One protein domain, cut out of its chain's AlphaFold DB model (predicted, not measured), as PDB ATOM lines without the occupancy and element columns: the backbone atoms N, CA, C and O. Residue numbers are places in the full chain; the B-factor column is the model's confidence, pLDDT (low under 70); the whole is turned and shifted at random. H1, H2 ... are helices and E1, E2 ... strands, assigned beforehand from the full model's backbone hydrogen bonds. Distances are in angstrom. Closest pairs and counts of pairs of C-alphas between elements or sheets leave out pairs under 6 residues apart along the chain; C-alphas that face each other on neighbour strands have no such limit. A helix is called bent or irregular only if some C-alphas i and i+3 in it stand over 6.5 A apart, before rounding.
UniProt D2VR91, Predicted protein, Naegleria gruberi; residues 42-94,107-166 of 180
ATOM      1  N   ASP A  42     153.262 135.775 235.533       91.06
ATOM      2  CA  ASP A  42     154.655 136.132 235.259       91.06
ATOM      3  C   ASP A  42     154.993 137.488 235.905       91.06
ATOM      4  O   ASP A  42     154.296 138.485 235.701       91.06
ATOM      5  N   GLU A  43     156.087 137.544 236.667       92.25
ATOM      6  CA  GLU A  43     156.567 138.760 237.338       92.25
ATOM      7  C   GLU A  43     156.830 139.912 236.355       92.25
ATOM      8  O   GLU A  43     156.705 141.090 236.699       92.25
ATOM      9  N   THR A  44     157.149 139.589 235.101       92.38
ATOM     10  CA  THR A  44     157.398 140.568 234.040       92.38
ATOM     11  C   THR A  44     156.119 141.079 233.378       92.38
ATOM     12  O   THR A  44     156.167 142.090 232.666       92.38
ATOM     13  N   PHE A  45     154.965 140.449 233.629       90.88
ATOM     14  CA  PHE A  45     153.705 140.779 232.964       90.88
ATOM     15  C   PHE A  45     153.284 142.224 233.250       90.88
ATOM     16  O   PHE A  45     153.149 143.028 232.326       90.88
ATOM     17  N   GLN A  46     153.143 142.590 234.527       92.56
ATOM     18  CA  GLN A  46     152.686 143.925 234.932       92.56
ATOM     19  C   GLN A  46     153.631 145.063 234.489       92.56
ATOM     20  O   GLN A  46     153.147 146.050 233.912       92.56
ATOM     21  N   PRO A  47     154.968 144.949 234.657       95.25
ATOM     22  CA  PRO A  47     155.908 145.914 234.093       95.25
ATOM     23  C   PRO A  47     155.769 146.061 232.577       95.25
ATOM     24  O   PRO A  47     155.712 147.182 232.076       95.25
ATOM     25  N   THR A  48     155.643 144.955 231.839       94.69
ATOM     26  CA  THR A  48     155.498 144.974 230.374       94.69
ATOM     27  C   THR A  48     154.213 145.685 229.944       94.69
ATOM     28  O   THR A  48     154.234 146.517 229.032       94.69
ATOM     29  N   GLN A  49     153.094 145.415 230.622       94.00
ATOM     30  CA  GLN A  49     151.825 146.104 230.372       94.00
ATOM     31  C   GLN A  49     151.947 147.616 230.587       94.00
ATOM     32  O   GLN A  49     151.472 148.397 229.765       94.00
ATOM     33  N   THR A  50     152.629 148.036 231.653       93.81
ATOM     34  CA  THR A  50     152.717 149.450 232.044       93.81
ATOM     35  C   THR A  50     153.753 150.236 231.238       93.81
ATOM     36  O   THR A  50     153.490 151.374 230.857       93.81
ATOM     37  N   ILE A  51     154.923 149.649 230.976       95.75
ATOM     38  CA  ILE A  51     156.067 150.326 230.344       95.75
ATOM     39  C   ILE A  51     155.952 150.305 228.819       95.75
ATOM     40  O   ILE A  51     156.334 151.273 228.165       95.75
ATOM     41  N   ILE A  52     155.429 149.219 228.244       95.06
ATOM     42  CA  ILE A  52     155.420 149.019 226.791       95.06
ATOM     43  C   ILE A  52     154.010 149.202 226.237       95.06
ATOM     44  O   ILE A  52     153.767 150.079 225.407       95.06
ATOM     45  N   TRP A  53     153.062 148.384 226.694       95.00
ATOM     46  CA  TRP A  53     151.764 148.287 226.026       95.00
ATOM     47  C   TRP A  53     150.856 149.488 226.282       95.00
ATOM     48  O   TRP A  53     150.257 150.004 225.338       95.00
ATOM     49  N   LYS A  54     150.782 149.981 227.523       94.31
ATOM     50  CA  LYS A  54     149.957 151.143 227.876       94.31
ATOM     51  C   LYS A  54     150.347 152.398 227.078       94.31
ATOM     52  O   LYS A  54     149.455 152.979 226.456       94.31
ATOM     53  N   PRO A  55     151.629 152.812 226.998       94.44
ATOM     54  CA  PRO A  55     152.024 153.951 226.170       94.44
ATOM     55  C   PRO A  55     151.677 153.779 224.689       94.44
ATOM     56  O   PRO A  55     151.206 154.730 224.071       94.44
ATOM     57  N   LEU A  56     151.848 152.576 224.128       92.44
ATOM     58  CA  LEU A  56     151.502 152.301 222.729       92.44
ATOM     59  C   LEU A  56     150.001 152.446 222.461       92.44
ATOM     60  O   LEU A  56     149.613 153.069 221.473       92.44
ATOM     61  N   VAL A  57     149.150 151.908 223.342       91.12
ATOM     62  CA  VAL A  57     147.694 152.067 223.217       91.12
ATOM     63  C   VAL A  57     147.311 153.538 223.295       91.12
ATOM     64  O   VAL A  57     146.608 154.018 222.414       91.12
ATOM     65  N   LEU A  58     147.817 154.268 224.290       89.62
ATOM     66  CA  LEU A  58     147.505 155.689 224.469       89.62
ATOM     67  C   LEU A  58     148.014 156.562 223.312       89.62
ATOM     68  O   LEU A  58     147.396 157.577 222.998       89.62
ATOM     69  N   PHE A  59     149.118 156.175 222.669       89.50
ATOM     70  CA  PHE A  59     149.647 156.866 221.495       89.50
ATOM     71  C   PHE A  59     148.730 156.715 220.276       89.50
ATOM     72  O   PHE A  59     148.454 157.690 219.580       89.50
ATOM     73  N   TYR A  60     148.238 155.501 220.017       86.00
ATOM     74  CA  TYR A  60     147.395 155.227 218.850       86.00
ATOM     75  C   TYR A  60     145.905 155.504 219.074       86.00
ATOM     76  O   TYR A  60     145.183 155.777 218.113       86.00
ATOM     77  N   PHE A  61     145.451 155.442 220.322       85.44
ATOM     78  CA  PHE A  61     144.058 155.567 220.728       85.44
ATOM     79  C   PHE A  61     143.951 156.567 221.886       85.44
ATOM     80  O   PHE A  61     143.789 156.202 223.048       85.44
ATOM     81  N   SER A  62     144.018 157.858 221.563       83.19
ATOM     82  CA  SER A  62     144.036 158.955 222.543       83.19
ATOM     83  C   SER A  62     142.778 159.078 223.411       83.19
ATOM     84  O   SER A  62     142.799 159.800 224.402       83.19
ATOM     85  N   ASN A  63     141.688 158.399 223.044       78.62
ATOM     86  CA  ASN A  63     140.423 158.438 223.783       78.62
ATOM     87  C   ASN A  63     140.471 157.619 225.081       78.62
ATOM     88  O   ASN A  63     139.627 157.809 225.952       78.62
ATOM     89  N   TYR A  64     141.446 156.718 225.228       83.00
ATOM     90  CA  TYR A  64     141.609 155.966 226.467       83.00
ATOM     91  C   TYR A  64     142.096 156.879 227.591       83.00
ATOM     92  O   TYR A  64     143.068 157.624 227.441       83.00
ATOM     93  N   SER A  65     141.451 156.775 228.754       81.88
ATOM     94  CA  SER A  65     141.901 157.502 229.933       81.88
ATOM     95  C   SER A  65     143.263 156.989 230.404       81.88
ATOM     96  O   SER A  65     143.494 155.786 230.544       81.88
ATOM     97  N   LYS A  66     144.163 157.916 230.747       85.81
ATOM     98  CA  LYS A  66     145.456 157.592 231.375       85.81
ATOM     99  C   LYS A  66     145.285 156.936 232.750       85.81
ATOM    100  O   LYS A  66     146.174 156.194 233.176       85.81
ATOM    101  N   THR A  67     144.168 157.208 233.425       85.62
ATOM    102  CA  THR A  67     143.834 156.662 234.749       85.62
ATOM    103  C   THR A  67     143.199 155.275 234.683       85.62
ATOM    104  O   THR A  67     143.024 154.657 235.727       85.62
ATOM    105  N   LEU A  68     142.883 154.766 233.488       81.75
ATOM    106  CA  LEU A  68     142.267 153.453 233.337       81.75
ATOM    107  C   LEU A  68     143.229 152.349 233.803       81.75
ATOM    108  O   LEU A  68     144.413 152.340 233.442       81.75
ATOM    109  N   ASN A  69     142.706 151.418 234.600       84.88
ATOM    110  CA  ASN A  69     143.451 150.291 235.154       84.88
ATOM    111  C   ASN A  69     143.208 149.012 234.338       84.88
ATOM    112  O   ASN A  69     142.642 148.047 234.832       84.88
ATOM    113  N   VAL A  70     143.582 149.015 233.056       86.31
ATOM    114  CA  VAL A  70     143.438 147.822 232.205       86.31
ATOM    115  C   VAL A  70     144.484 146.781 232.590       86.31
ATOM    116  O   VAL A  70     145.680 147.081 232.602       86.31
ATOM    117  N   LYS A  71     144.046 145.535 232.802       85.62
ATOM    118  CA  LYS A  71     144.937 144.407 233.123       85.62
ATOM    119  C   LYS A  71     145.827 143.978 231.957       85.62
ATOM    120  O   LYS A  71     146.970 143.586 232.163       85.62
ATOM    121  N   ASN A  72     145.308 144.051 230.729       89.38
ATOM    122  CA  ASN A  72     145.993 143.594 229.522       89.38
ATOM    123  C   ASN A  72     145.860 144.588 228.350       89.38
ATOM    124  O   ASN A  72     145.051 144.424 227.433       89.38
ATOM    125  N   TRP A  73     146.694 145.626 228.370       90.75
ATOM    126  CA  TRP A  73     146.796 146.644 227.320       90.75
ATOM    127  C   TRP A  73     147.190 146.070 225.956       90.75
ATOM    128  O   TRP A  73     146.690 146.534 224.930       90.75
ATOM    129  N   MET A  74     148.040 145.038 225.922       92.31
ATOM    130  CA  MET A  74     148.389 144.346 224.674       92.31
ATOM    131  C   MET A  74     147.140 143.809 223.973       92.31
ATOM    132  O   MET A  74     146.963 143.982 222.764       92.31
ATOM    133  N   HIS A  75     146.241 143.196 224.744       87.06
ATOM    134  CA  HIS A  75     145.023 142.626 224.199       87.06
ATOM    135  C   HIS A  75     144.074 143.708 223.669       87.06
ATOM    136  O   HIS A  75     143.487 143.526 222.599       87.06
ATOM    137  N   ILE A  76     143.971 144.855 224.352       88.00
ATOM    138  CA  ILE A  76     143.234 146.018 223.835       88.00
ATOM    139  C   ILE A  76     143.796 146.452 222.481       88.00
ATOM    140  O   ILE A  76     143.043 146.545 221.509       88.00
ATOM    141  N   LEU A  77     145.115 146.664 222.396       89.50
ATOM    142  CA  LEU A  77     145.775 147.082 221.157       89.50
ATOM    143  C   LEU A  77     145.443 146.117 220.014       89.50
ATOM    144  O   LEU A  77     145.029 146.535 218.932       89.50
ATOM    145  N   ARG A  78     145.567 144.815 220.282       87.50
ATOM    146  CA  ARG A  78     145.286 143.752 219.318       87.50
ATOM    147  C   ARG A  78     143.833 143.782 218.851       87.50
ATOM    148  O   ARG A  78     143.594 143.822 217.644       87.50
ATOM    149  N   ARG A  79     142.868 143.794 219.777       83.94
ATOM    150  CA  ARG A  79     141.428 143.832 219.454       83.94
ATOM    151  C   ARG A  79     141.070 145.057 218.629       83.94
ATOM    152  O   ARG A  79     140.344 144.927 217.647       83.94
ATOM    153  N   ARG A  80     141.611 146.224 218.979       84.44
ATOM    154  CA  ARG A  80     141.377 147.457 218.222       84.44
ATOM    155  C   ARG A  80     141.961 147.385 216.822       84.44
ATOM    156  O   ARG A  80     141.263 147.726 215.877       84.44
ATOM    157  N   ILE A  81     143.191 146.902 216.658       85.81
ATOM    158  CA  ILE A  81     143.797 146.727 215.330       85.81
ATOM    159  C   ILE A  81     142.947 145.796 214.458       85.81
ATOM    160  O   ILE A  81     142.671 146.141 213.314       85.81
ATOM    161  N   ILE A  82     142.483 144.665 214.998       82.94
ATOM    162  CA  ILE A  82     141.616 143.721 214.272       82.94
ATOM    163  C   ILE A  82     140.289 144.384 213.891       82.94
ATOM    164  O   ILE A  82     139.853 144.291 212.746       82.94
ATOM    165  N   HIS A  83     139.663 145.097 214.827       80.31
ATOM    166  CA  HIS A  83     138.438 145.841 214.556       80.31
ATOM    167  C   HIS A  83     138.646 146.867 213.430       80.31
ATOM    168  O   HIS A  83     137.835 146.953 212.513       80.31
ATOM    169  N   LEU A  84     139.755 147.614 213.456       82.62
ATOM    170  CA  LEU A  84     140.100 148.552 212.390       82.62
ATOM    171  C   LEU A  84     140.351 147.836 211.058       82.62
ATOM    172  O   LEU A  84     139.861 148.302 210.039       82.62
ATOM    173  N   GLN A  85     141.053 146.701 211.049       81.50
ATOM    174  CA  GLN A  85     141.273 145.900 209.839       81.50
ATOM    175  C   GLN A  85     139.959 145.481 209.173       81.50
ATOM    176  O   GLN A  85     139.858 145.543 207.952       81.50
ATOM    177  N   ILE A  86     138.960 145.092 209.971       77.19
ATOM    178  CA  ILE A  86     137.654 144.642 209.478       77.19
ATOM    179  C   ILE A  86     136.787 145.829 209.033       77.19
ATOM    180  O   ILE A  86     136.183 145.779 207.965       77.19
ATOM    181  N   HIS A  87     136.709 146.896 209.837       75.75
ATOM    182  CA  HIS A  87     135.710 147.957 209.649       75.75
ATOM    183  C   HIS A  87     136.226 149.219 208.938       75.75
ATOM    184  O   HIS A  87     135.433 149.932 208.331       75.75
ATOM    185  N   SER A  88     137.529 149.516 208.968       78.56
ATOM    186  CA  SER A  88     138.144 150.476 208.031       78.56
ATOM    187  C   SER A  88     139.653 150.239 207.925       78.56
ATOM    188  O   SER A  88     140.452 150.830 208.665       78.56
ATOM    189  N   PRO A  89     140.088 149.398 206.979       78.38
ATOM    190  CA  PRO A  89     141.495 149.027 206.848       78.38
ATOM    191  C   PRO A  89     142.413 150.234 206.587       78.38
ATOM    192  O   PRO A  89     143.562 150.252 207.027       78.38
ATOM    193  N   ASN A  90     141.888 151.294 205.964       79.06
ATOM    194  CA  ASN A  90     142.627 152.520 205.637       79.06
ATOM    195  C   ASN A  90     143.001 153.375 206.858       79.06
ATOM    196  O   ASN A  90     143.788 154.313 206.756       79.06
ATOM    197  N   SER A  91     142.434 153.070 208.018       73.69
ATOM    198  CA  SER A  91     142.601 153.855 209.241       73.69
ATOM    199  C   SER A  91     143.661 153.338 210.188       73.69
ATOM    200  O   SER A  91     143.918 153.954 211.233       73.69
ATOM    201  N   LEU A  92     144.259 152.198 209.842       72.44
ATOM    202  CA  LEU A  92     145.291 151.597 210.652       72.44
ATOM    203  C   LEU A  92     146.413 152.609 210.855       72.44
ATOM    204  O   LEU A  92     146.907 153.206 209.894       72.44
ATOM    205  N   PRO A  93     146.839 152.821 212.104       65.19
ATOM    206  CA  PRO A  93     147.813 153.853 212.413       65.19
ATOM    207  C   PRO A  93     149.216 153.576 211.845       65.19
ATOM    208  O   PRO A  93     150.084 154.434 211.936       65.19
ATOM    209  N   LEU A  94     149.434 152.404 211.241       64.25
ATOM    210  CA  LEU A  94     150.681 152.014 210.586       64.25
ATOM    211  C   LEU A  94     150.717 152.347 209.085       64.25
ATOM    212  O   LEU A  94     151.770 152.213 208.462       64.25
ATOM    213  N   LYS A 107     131.827 153.035 212.778       58.19
ATOM    214  CA  LYS A 107     130.795 152.372 213.571       58.19
ATOM    215  C   LYS A 107     131.392 151.808 214.869       58.19
ATOM    216  O   LYS A 107     131.923 150.697 214.887       58.19
ATOM    217  N   ARG A 108     131.373 152.596 215.950       62.88
ATOM    218  CA  ARG A 108     132.003 152.274 217.245       62.88
ATOM    219  C   ARG A 108     131.104 151.403 218.124       62.88
ATOM    220  O   ARG A 108     130.869 151.718 219.282       62.88
ATOM    221  N   GLU A 109     130.662 150.255 217.623       69.56
ATOM    222  CA  GLU A 109     130.018 149.234 218.469       69.56
ATOM    223  C   GLU A 109     131.095 148.498 219.308       69.56
ATOM    224  O   GLU A 109     131.280 147.290 219.203       69.56
ATOM    225  N   PHE A 110     131.880 149.243 220.094       75.31
ATOM    226  CA  PHE A 110     132.986 148.737 220.903       75.31
ATOM    227  C   PHE A 110     132.872 149.289 222.326       75.31
ATOM    228  O   PHE A 110     132.677 150.490 222.507       75.31
ATOM    229  N   ILE A 111     132.990 148.415 223.329       81.06
ATOM    230  CA  ILE A 111     132.996 148.824 224.738       81.06
ATOM    231  C   ILE A 111     134.321 149.516 225.024       81.06
ATOM    232  O   ILE A 111     135.375 148.926 224.813       81.06
ATOM    233  N   GLU A 112     134.271 150.743 225.514       80.44
ATOM    234  CA  GLU A 112     135.441 151.492 225.955       80.44
ATOM    235  C   GLU A 112     135.422 151.637 227.482       80.44
ATOM    236  O   GLU A 112     134.379 151.496 228.128       80.44
ATOM    237  N   ASN A 113     136.590 151.952 228.051       79.12
ATOM    238  CA  ASN A 113     136.750 152.289 229.469       79.12
ATOM    239  C   ASN A 113     136.363 151.148 230.431       79.12
ATOM    240  O   ASN A 113     135.867 151.393 231.524       79.12
ATOM    241  N   CYS A 114     136.614 149.901 230.026       79.00
ATOM    242  CA  CYS A 114     136.380 148.710 230.841       79.00
ATOM    243  C   CYS A 114     137.712 148.049 231.226       79.00
ATOM    244  O   CYS A 114     138.575 147.840 230.375       79.00
ATOM    245  N   GLU A 115     137.877 147.649 232.490       77.81
ATOM    246  CA  GLU A 115     139.066 146.903 232.939       77.81
ATOM    247  C   GLU A 115     139.235 145.570 232.181       77.81
ATOM    248  O   GLU A 115     140.351 145.175 231.829       77.81
ATOM    249  N   TRP A 116     138.109 144.924 231.866       71.62
ATOM    250  CA  TRP A 116     138.020 143.623 231.198       71.62
ATOM    251  C   TRP A 116     137.583 143.728 229.737       71.62
ATOM    252  O   TRP A 116     137.085 142.766 229.154       71.62
ATOM    253  N   GLU A 117     137.778 144.893 229.115       74.81
ATOM    254  CA  GLU A 117     137.415 145.175 227.718       74.81
ATOM    255  C   GLU A 117     137.863 144.077 226.736       74.81
ATOM    256  O   GLU A 117     137.219 143.790 225.724       74.81
ATOM    257  N   TYR A 118     138.976 143.427 227.063       71.62
ATOM    258  CA  TYR A 118     139.566 142.356 226.287       71.62
ATOM    259  C   TYR A 118     138.772 141.039 226.288       71.62
ATOM    260  O   TYR A 118     138.936 140.233 225.370       71.62
ATOM    261  N   GLU A 119     137.890 140.828 227.258       75.81
ATOM    262  CA  GLU A 119     136.997 139.667 227.345       75.81
ATOM    263  C   GLU A 119     135.538 140.030 227.081       75.81
ATOM    264  O   GLU A 119     134.761 139.164 226.678       75.81
ATOM    265  N   CYS A 120     135.161 141.298 227.257       80.94
ATOM    266  CA  CYS A 120     133.781 141.717 227.079       80.94
ATOM    267  C   CYS A 120     133.271 141.459 225.641       80.94
ATOM    268  O   CYS A 120     134.036 141.571 224.666       80.94
ATOM    269  N   PRO A 121     131.978 141.109 225.478       78.88
ATOM    270  CA  PRO A 121     131.403 140.849 224.164       78.88
ATOM    271  C   PRO A 121     131.456 142.081 223.258       78.88
ATOM    272  O   PRO A 121     131.188 143.192 223.698       78.88
ATOM    273  N   LEU A 122     131.767 141.885 221.973       73.81
ATOM    274  CA  LEU A 122     131.753 142.977 220.989       73.81
ATOM    275  C   LEU A 122     130.331 143.361 220.568       73.81
ATOM    276  O   LEU A 122     130.055 144.520 220.297       73.81
ATOM    277  N   LYS A 123     129.424 142.383 220.495       78.94
ATOM    278  CA  LYS A 123     128.046 142.610 220.057       78.94
ATOM    279  C   LYS A 123     127.165 142.919 221.254       78.94
ATOM    280  O   LYS A 123     127.026 142.081 222.146       78.94
ATOM    281  N   ILE A 124     126.523 144.078 221.230       79.44
ATOM    282  CA  ILE A 124     125.633 144.519 222.304       79.44
ATOM    283  C   ILE A 124     124.432 143.578 222.493       79.44
ATOM    284  O   ILE A 124     124.034 143.300 223.619       79.44
ATOM    285  N   ASP A 125     123.958 142.971 221.401       82.38
ATOM    286  CA  ASP A 125     122.847 142.007 221.382       82.38
ATOM    287  C   ASP A 125     123.129 140.714 222.161       82.38
ATOM    288  O   ASP A 125     122.219 139.938 222.429       82.38
ATOM    289  N   SER A 126     124.391 140.461 222.517       81.94
ATOM    290  CA  SER A 126     124.771 139.307 223.342       81.94
ATOM    291  C   SER A 126     124.743 139.588 224.850       81.94
ATOM    292  O   SER A 126     125.011 138.687 225.645       81.94
ATOM    293  N   MET A 127     124.450 140.828 225.250       86.69
ATOM    294  CA  MET A 127     124.342 141.230 226.652       86.69
ATOM    295  C   MET A 127     122.909 141.111 227.161       86.69
ATOM    296  O   MET A 127     121.956 141.171 226.388       86.69
ATOM    297  N   SER A 128     122.762 140.985 228.479       86.75
ATOM    298  CA  SER A 128     121.449 140.964 229.115       86.75
ATOM    299  C   SER A 128     120.834 142.366 229.097       86.75
ATOM    300  O   SER A 128     121.461 143.323 229.571       86.75
ATOM    301  N   ASP A 129     119.610 142.475 228.574       82.12
ATOM    302  CA  ASP A 129     118.844 143.721 228.589       82.12
ATOM    303  C   ASP A 129     118.545 144.156 230.027       82.12
ATOM    304  O   ASP A 129     118.210 143.340 230.891       82.12
ATOM    305  N   SER A 130     118.650 145.461 230.277       79.12
ATOM    306  CA  SER A 130     118.260 146.081 231.539       79.12
ATOM    307  C   SER A 130     117.214 147.162 231.279       79.12
ATOM    308  O   SER A 130     117.229 147.831 230.247       79.12
ATOM    309  N   LEU A 131     116.302 147.365 232.228       73.19
ATOM    310  CA  LEU A 131     115.119 148.227 232.066       73.19
ATOM    311  C   LEU A 131     115.429 149.732 231.904       73.19
ATOM    312  O   LEU A 131     114.529 150.505 231.594       73.19
ATOM    313  N   ASN A 132     116.680 150.159 232.097       80.75
ATOM    314  CA  ASN A 132     117.042 151.559 232.350       80.75
ATOM    315  C   ASN A 132     118.058 152.152 231.349       80.75
ATOM    316  O   ASN A 132     118.835 153.032 231.715       80.75
ATOM    317  N   GLY A 133     118.087 151.678 230.098       81.94
ATOM    318  CA  GLY A 133     118.948 152.269 229.055       81.94
ATOM    319  C   GLY A 133     120.448 151.982 229.219       81.94
ATOM    320  O   GLY A 133     121.289 152.714 228.707       81.94
ATOM    321  N   TYR A 134     120.789 150.920 229.944       88.62
ATOM    322  CA  TYR A 134     122.126 150.332 229.995       88.62
ATOM    323  C   TYR A 134     121.993 148.815 229.870       88.62
ATOM    324  O   TYR A 134     120.926 148.259 230.135       88.62
ATOM    325  N   ARG A 135     123.073 148.131 229.496       91.69
ATOM    326  CA  ARG A 135     123.117 146.663 229.444       91.69
ATOM    327  C   ARG A 135     124.073 146.118 230.482       91.69
ATOM    328  O   ARG A 135     125.019 146.795 230.866       91.69
ATOM    329  N   TYR A 136     123.837 144.899 230.951       91.94
ATOM    330  CA  TYR A 136     124.733 144.268 231.917       91.94
ATOM    331  C   TYR A 136     125.709 143.325 231.214       91.94
ATOM    332  O   TYR A 136     125.302 142.411 230.491       91.94
ATOM    333  N   CYS A 137     127.008 143.524 231.440       88.94
ATOM    334  CA  CYS A 137     128.030 142.641 230.901       88.94
ATOM    335  C   CYS A 137     128.345 141.519 231.895       88.94
ATOM    336  O   CYS A 137     128.909 141.733 232.967       88.94
ATOM    337  N   ASN A 138     128.057 140.278 231.499       88.88
ATOM    338  CA  ASN A 138     128.301 139.102 232.336       88.88
ATOM    339  C   ASN A 138     129.789 138.785 232.558       88.88
ATOM    340  O   ASN A 138     130.089 137.951 233.413       88.88
ATOM    341  N   VAL A 139     130.694 139.418 231.806       88.19
ATOM    342  CA  VAL A 139     132.145 139.220 231.897       88.19
ATOM    343  C   VAL A 139     132.747 140.160 232.939       88.19
ATOM    344  O   VAL A 139     133.203 139.693 233.976       88.19
ATOM    345  N   CYS A 140     132.678 141.478 232.710       86.00
ATOM    346  CA  CYS A 140     133.220 142.463 233.651       86.00
ATOM    347  C   CYS A 140     132.343 142.670 234.890       86.00
ATOM    348  O   CYS A 140     132.789 143.294 235.843       86.00
ATOM    349  N   LYS A 141     131.110 142.142 234.886       91.19
ATOM    350  CA  LYS A 141     130.115 142.308 235.954       91.19
ATOM    351  C   LYS A 141     129.690 143.761 236.193       91.19
ATOM    352  O   LYS A 141     129.176 144.073 237.265       91.19
ATOM    353  N   GLU A 142     129.833 144.617 235.186       90.81
ATOM    354  CA  GLU A 142     129.470 146.035 235.236       90.81
ATOM    355  C   GLU A 142     128.346 146.392 234.254       90.81
ATOM    356  O   GLU A 142     128.031 145.652 233.312       90.81
ATOM    357  N   ASN A 143     127.753 147.567 234.478       93.62
ATOM    358  CA  ASN A 143     126.790 148.176 233.570       93.62
ATOM    359  C   ASN A 143     127.517 148.874 232.418       93.62
ATOM    360  O   ASN A 143     128.405 149.698 232.634       93.62
ATOM    361  N   VAL A 144     127.091 148.568 231.200       92.38
ATOM    362  CA  VAL A 144     127.567 149.158 229.957       92.38
ATOM    363  C   VAL A 144     126.538 150.174 229.477       92.38
ATOM    364  O   VAL A 144     125.402 149.821 229.158       92.38
ATOM    365  N   TYR A 145     126.935 151.440 229.449       92.19
ATOM    366  CA  TYR A 145     126.066 152.551 229.079       92.19
ATOM    367  C   TYR A 145     126.132 152.807 227.577       92.19
ATOM    368  O   TYR A 145     127.216 152.975 227.013       92.19
ATOM    369  N   GLU A 146     124.966 152.859 226.938       91.06
ATOM    370  CA  GLU A 146     124.844 153.274 225.544       91.06
ATOM    371  C   GLU A 146     124.918 154.803 225.473       91.06
ATOM    372  O   GLU A 146     124.193 155.516 226.169       91.06
ATOM    373  N   VAL A 147     125.839 155.309 224.660       89.38
ATOM    374  CA  VAL A 147     126.142 156.733 224.546       89.38
ATOM    375  C   VAL A 147     126.053 157.154 223.086       89.38
ATOM    376  O   VAL A 147     126.606 156.481 222.225       89.38
ATOM    377  N   HIS A 148     125.408 158.285 222.800       87.69
ATOM    378  CA  HIS A 148     125.257 158.790 221.425       87.69
ATOM    379  C   HIS A 148     126.115 160.024 221.130       87.69
ATOM    380  O   HIS A 148     126.419 160.311 219.972       87.69
ATOM    381  N   GLU A 149     126.518 160.757 222.167       87.44
ATOM    382  CA  GLU A 149     127.233 162.025 222.036       87.44
ATOM    383  C   GLU A 149     128.596 161.981 222.732       87.44
ATOM    384  O   GLU A 149     128.761 161.389 223.800       87.44
ATOM    385  N   GLU A 150     129.579 162.689 222.176       83.25
ATOM    386  CA  GLU A 150     130.932 162.771 222.742       83.25
ATOM    387  C   GLU A 150     130.946 163.357 224.168       83.25
ATOM    388  O   GLU A 150     131.723 162.925 225.020       83.25
ATOM    389  N   TYR A 151     130.045 164.297 224.468       89.50
ATOM    390  CA  TYR A 151     129.911 164.861 225.813       89.50
ATOM    391  C   TYR A 151     129.509 163.801 226.852       89.50
ATOM    392  O   TYR A 151     130.098 163.723 227.933       89.50
ATOM    393  N   GLN A 152     128.532 162.957 226.516       90.50
ATOM    394  CA  GLN A 152     128.110 161.843 227.364       90.50
ATOM    395  C   GLN A 152     129.249 160.829 227.532       90.50
ATOM    396  O   GLN A 152     129.463 160.340 228.639       90.50
ATOM    397  N   LEU A 153     130.018 160.573 226.468       87.12
ATOM    398  CA  LEU A 153     131.149 159.647 226.507       87.12
ATOM    399  C   LEU A 153     132.158 160.116 227.552       87.12
ATOM    400  O   LEU A 153     132.476 159.377 228.479       87.12
ATOM    401  N   LYS A 154     132.584 161.377 227.454       85.81
ATOM    402  CA  LYS A 154     133.520 161.978 228.406       85.81
ATOM    403  C   LYS A 154     133.002 161.899 229.843       85.81
ATOM    404  O   LYS A 154     133.735 161.466 230.725       85.81
ATOM    405  N   LYS A 155     131.732 162.249 230.067       91.56
ATOM    406  CA  LYS A 155     131.100 162.195 231.392       91.56
ATOM    407  C   LYS A 155     131.130 160.784 231.989       91.56
ATOM    408  O   LYS A 155     131.527 160.616 233.135       91.56
ATOM    409  N   HIS A 156     130.714 159.769 231.235       90.69
ATOM    410  CA  HIS A 156     130.699 158.389 231.729       90.69
ATOM    411  C   HIS A 156     132.116 157.825 231.921       90.69
ATOM    412  O   HIS A 156     132.349 157.097 232.884       90.69
ATOM    413  N   VAL A 157     133.071 158.214 231.068       85.00
ATOM    414  CA  VAL A 157     134.489 157.860 231.225       85.00
ATOM    415  C   VAL A 157     135.069 158.442 232.515       85.00
ATOM    416  O   VAL A 157     135.736 157.725 233.259       85.00
ATOM    417  N   GLU A 158     134.775 159.708 232.829       86.00
ATOM    418  CA  GLU A 158     135.190 160.362 234.082       86.00
ATOM    419  C   GLU A 158     134.587 159.691 235.325       86.00
ATOM    420  O   GLU A 158     135.224 159.659 236.377       86.00
ATOM    421  N   MET A 159     133.394 159.104 235.199       87.44
ATOM    422  CA  MET A 159     132.753 158.308 236.254       87.44
ATOM    423  C   MET A 159     133.299 156.875 236.358       87.44
ATOM    424  O   MET A 159     132.898 156.142 237.258       87.44
ATOM    425  N   GLY A 160     134.189 156.458 235.451       85.00
ATOM    426  CA  GLY A 160     134.716 155.093 235.417       85.00
ATOM    427  C   GLY A 160     133.710 154.055 234.917       85.00
ATOM    428  O   GLY A 160     133.856 152.878 235.215       85.00
ATOM    429  N   HIS A 161     132.676 154.468 234.182       91.25
ATOM    430  CA  HIS A 161     131.689 153.545 233.629       91.25
ATOM    431  C   HIS A 161     132.186 152.885 232.333       91.25
ATOM    432  O   HIS A 161     132.878 153.523 231.532       91.25
ATOM    433  N   CYS A 162     131.746 151.647 232.086       90.06
ATOM    434  CA  CYS A 162     131.833 151.007 230.775       90.06
ATOM    435  C   CYS A 162     130.864 151.680 229.795       90.06
ATOM    436  O   CYS A 162     129.693 151.885 230.117       90.06
ATOM    437  N   VAL A 163     131.319 151.989 228.583       90.56
ATOM    438  CA  VAL A 163     130.531 152.757 227.604       90.56
ATOM    439  C   VAL A 163     130.595 152.135 226.217       90.56
ATOM    440  O   VAL A 163     131.642 151.639 225.820       90.56
ATOM    441  N   ILE A 164     129.500 152.188 225.463       88.38
ATOM    442  CA  ILE A 164     129.469 151.877 224.026       88.38
ATOM    443  C   ILE A 164     128.990 153.121 223.287       88.38
ATOM    444  O   ILE A 164     127.937 153.667 223.615       88.38
ATOM    445  N   LEU A 165     129.742 153.553 222.271       86.06
ATOM    446  CA  LEU A 165     129.364 154.697 221.443       86.06
ATOM    447  C   LEU A 165     128.479 154.248 220.268       86.06
ATOM    448  O   LEU A 165     128.947 153.693 219.279       86.06
ATOM    449  N   MET A 166     127.186 154.524 220.359       84.31
ATOM    450  CA  MET A 166     126.195 154.166 219.354       84.31
ATOM    451  C   MET A 166     126.088 155.269 218.298       84.31
ATOM    452  O   MET A 166     125.603 156.365 218.579       84.31
TER     453      MET A 166
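This is residues 42 to 94 and 107 to 166 of the 180 residues of the protein "Predicted protein" of Naegleria gruberi (UniProt D2VR91). The model is made of two parts set side by side: at one end H1 and H2, where H2 packs on H1 with its residues 73 to 77, and at the other end a small three-stranded sheet, E1, E2 and E3, with H3 over one face. Unnamed loops fill much of the rest; among them, residues 112 to 118 lie between the two parts, and residues 111 to 112 pair with residues 163 to 164 of E3. The printed part has 113 residues, with three named helices and three named strands in the order H1, H2, E1, E2, H3, E3; the sheet runs E1, E2, E3 and is mixed. The class is mixed, helices and strands, though under half of the residues, 52 of 113, are in named elements. The whole is compact, with a radius of gyration of the C-alphas of 14.2 A and spans of 42 by 35 by 26 A.

Find C-alpha 45 at (153.705, 140.779, 232.964); from there H1 runs over residues 45 to 60, 21.2 A long, with a kink of 31 degrees near residue 52. H1 is irregular, but only just: C-alphas 51 and 54 are 6.6 A apart. H2, residues 73 to 87, is 20.9 A long and ends at C-alpha 87 (135.710, 147.957, 209.649). Past the cut come E1, residues 134 to 136, 6.9 A, and E2, residues 143 to 147, 12.5 A. H3 spans residues 150 to 158, 12.4 A. E3, residues 162 to 165, 10.3 A, ends at C-alpha 165 (129.364, 154.697, 221.443).

Look first at H1 and H2: they touch, with the C-alphas of Trp 53 and Met 74 closest at 5.4 A, and run the same way at 35.5 degrees, only just a steep tilt. Both are not on the sheet. In the sheet, E1 and E2 form a hairpin, antiparallel at 148 degrees; N 135 and O 144 are 2.9 A apart, within hydrogen-bond range. E2 and E3 are parallel at 26 degrees, with N 145 and O 162 at 2.9 A. E2, H3 and E3 make a strand-helix-strand unit, two parallel neighbour strands with a helix between, and its crossover is right-handed. H3 is on the sheet at a height of 8.9 A, over E3 and along the strands, at 10 degrees to E3 on the local plane; its closest C-alphas to E3 are those of His 156 and Val 163, 7.0 A apart. In H2 and H3 every O i to N i+4 pair is within hydrogen-bond range; in H1, 10 of 12 are.

The C-alphas farthest apart are those of Thr 44 and Leu 131, at 43.0 A. Residues 95 to 106 are not printed, and C-alphas 94 and 107 are 20.1 A apart across this cut. The link from H1 to H2 is long, with 12 residues. Residues 93 to 94 and 107 to 109 have pLDDT under 70, while the mean of the printed part is 84.7.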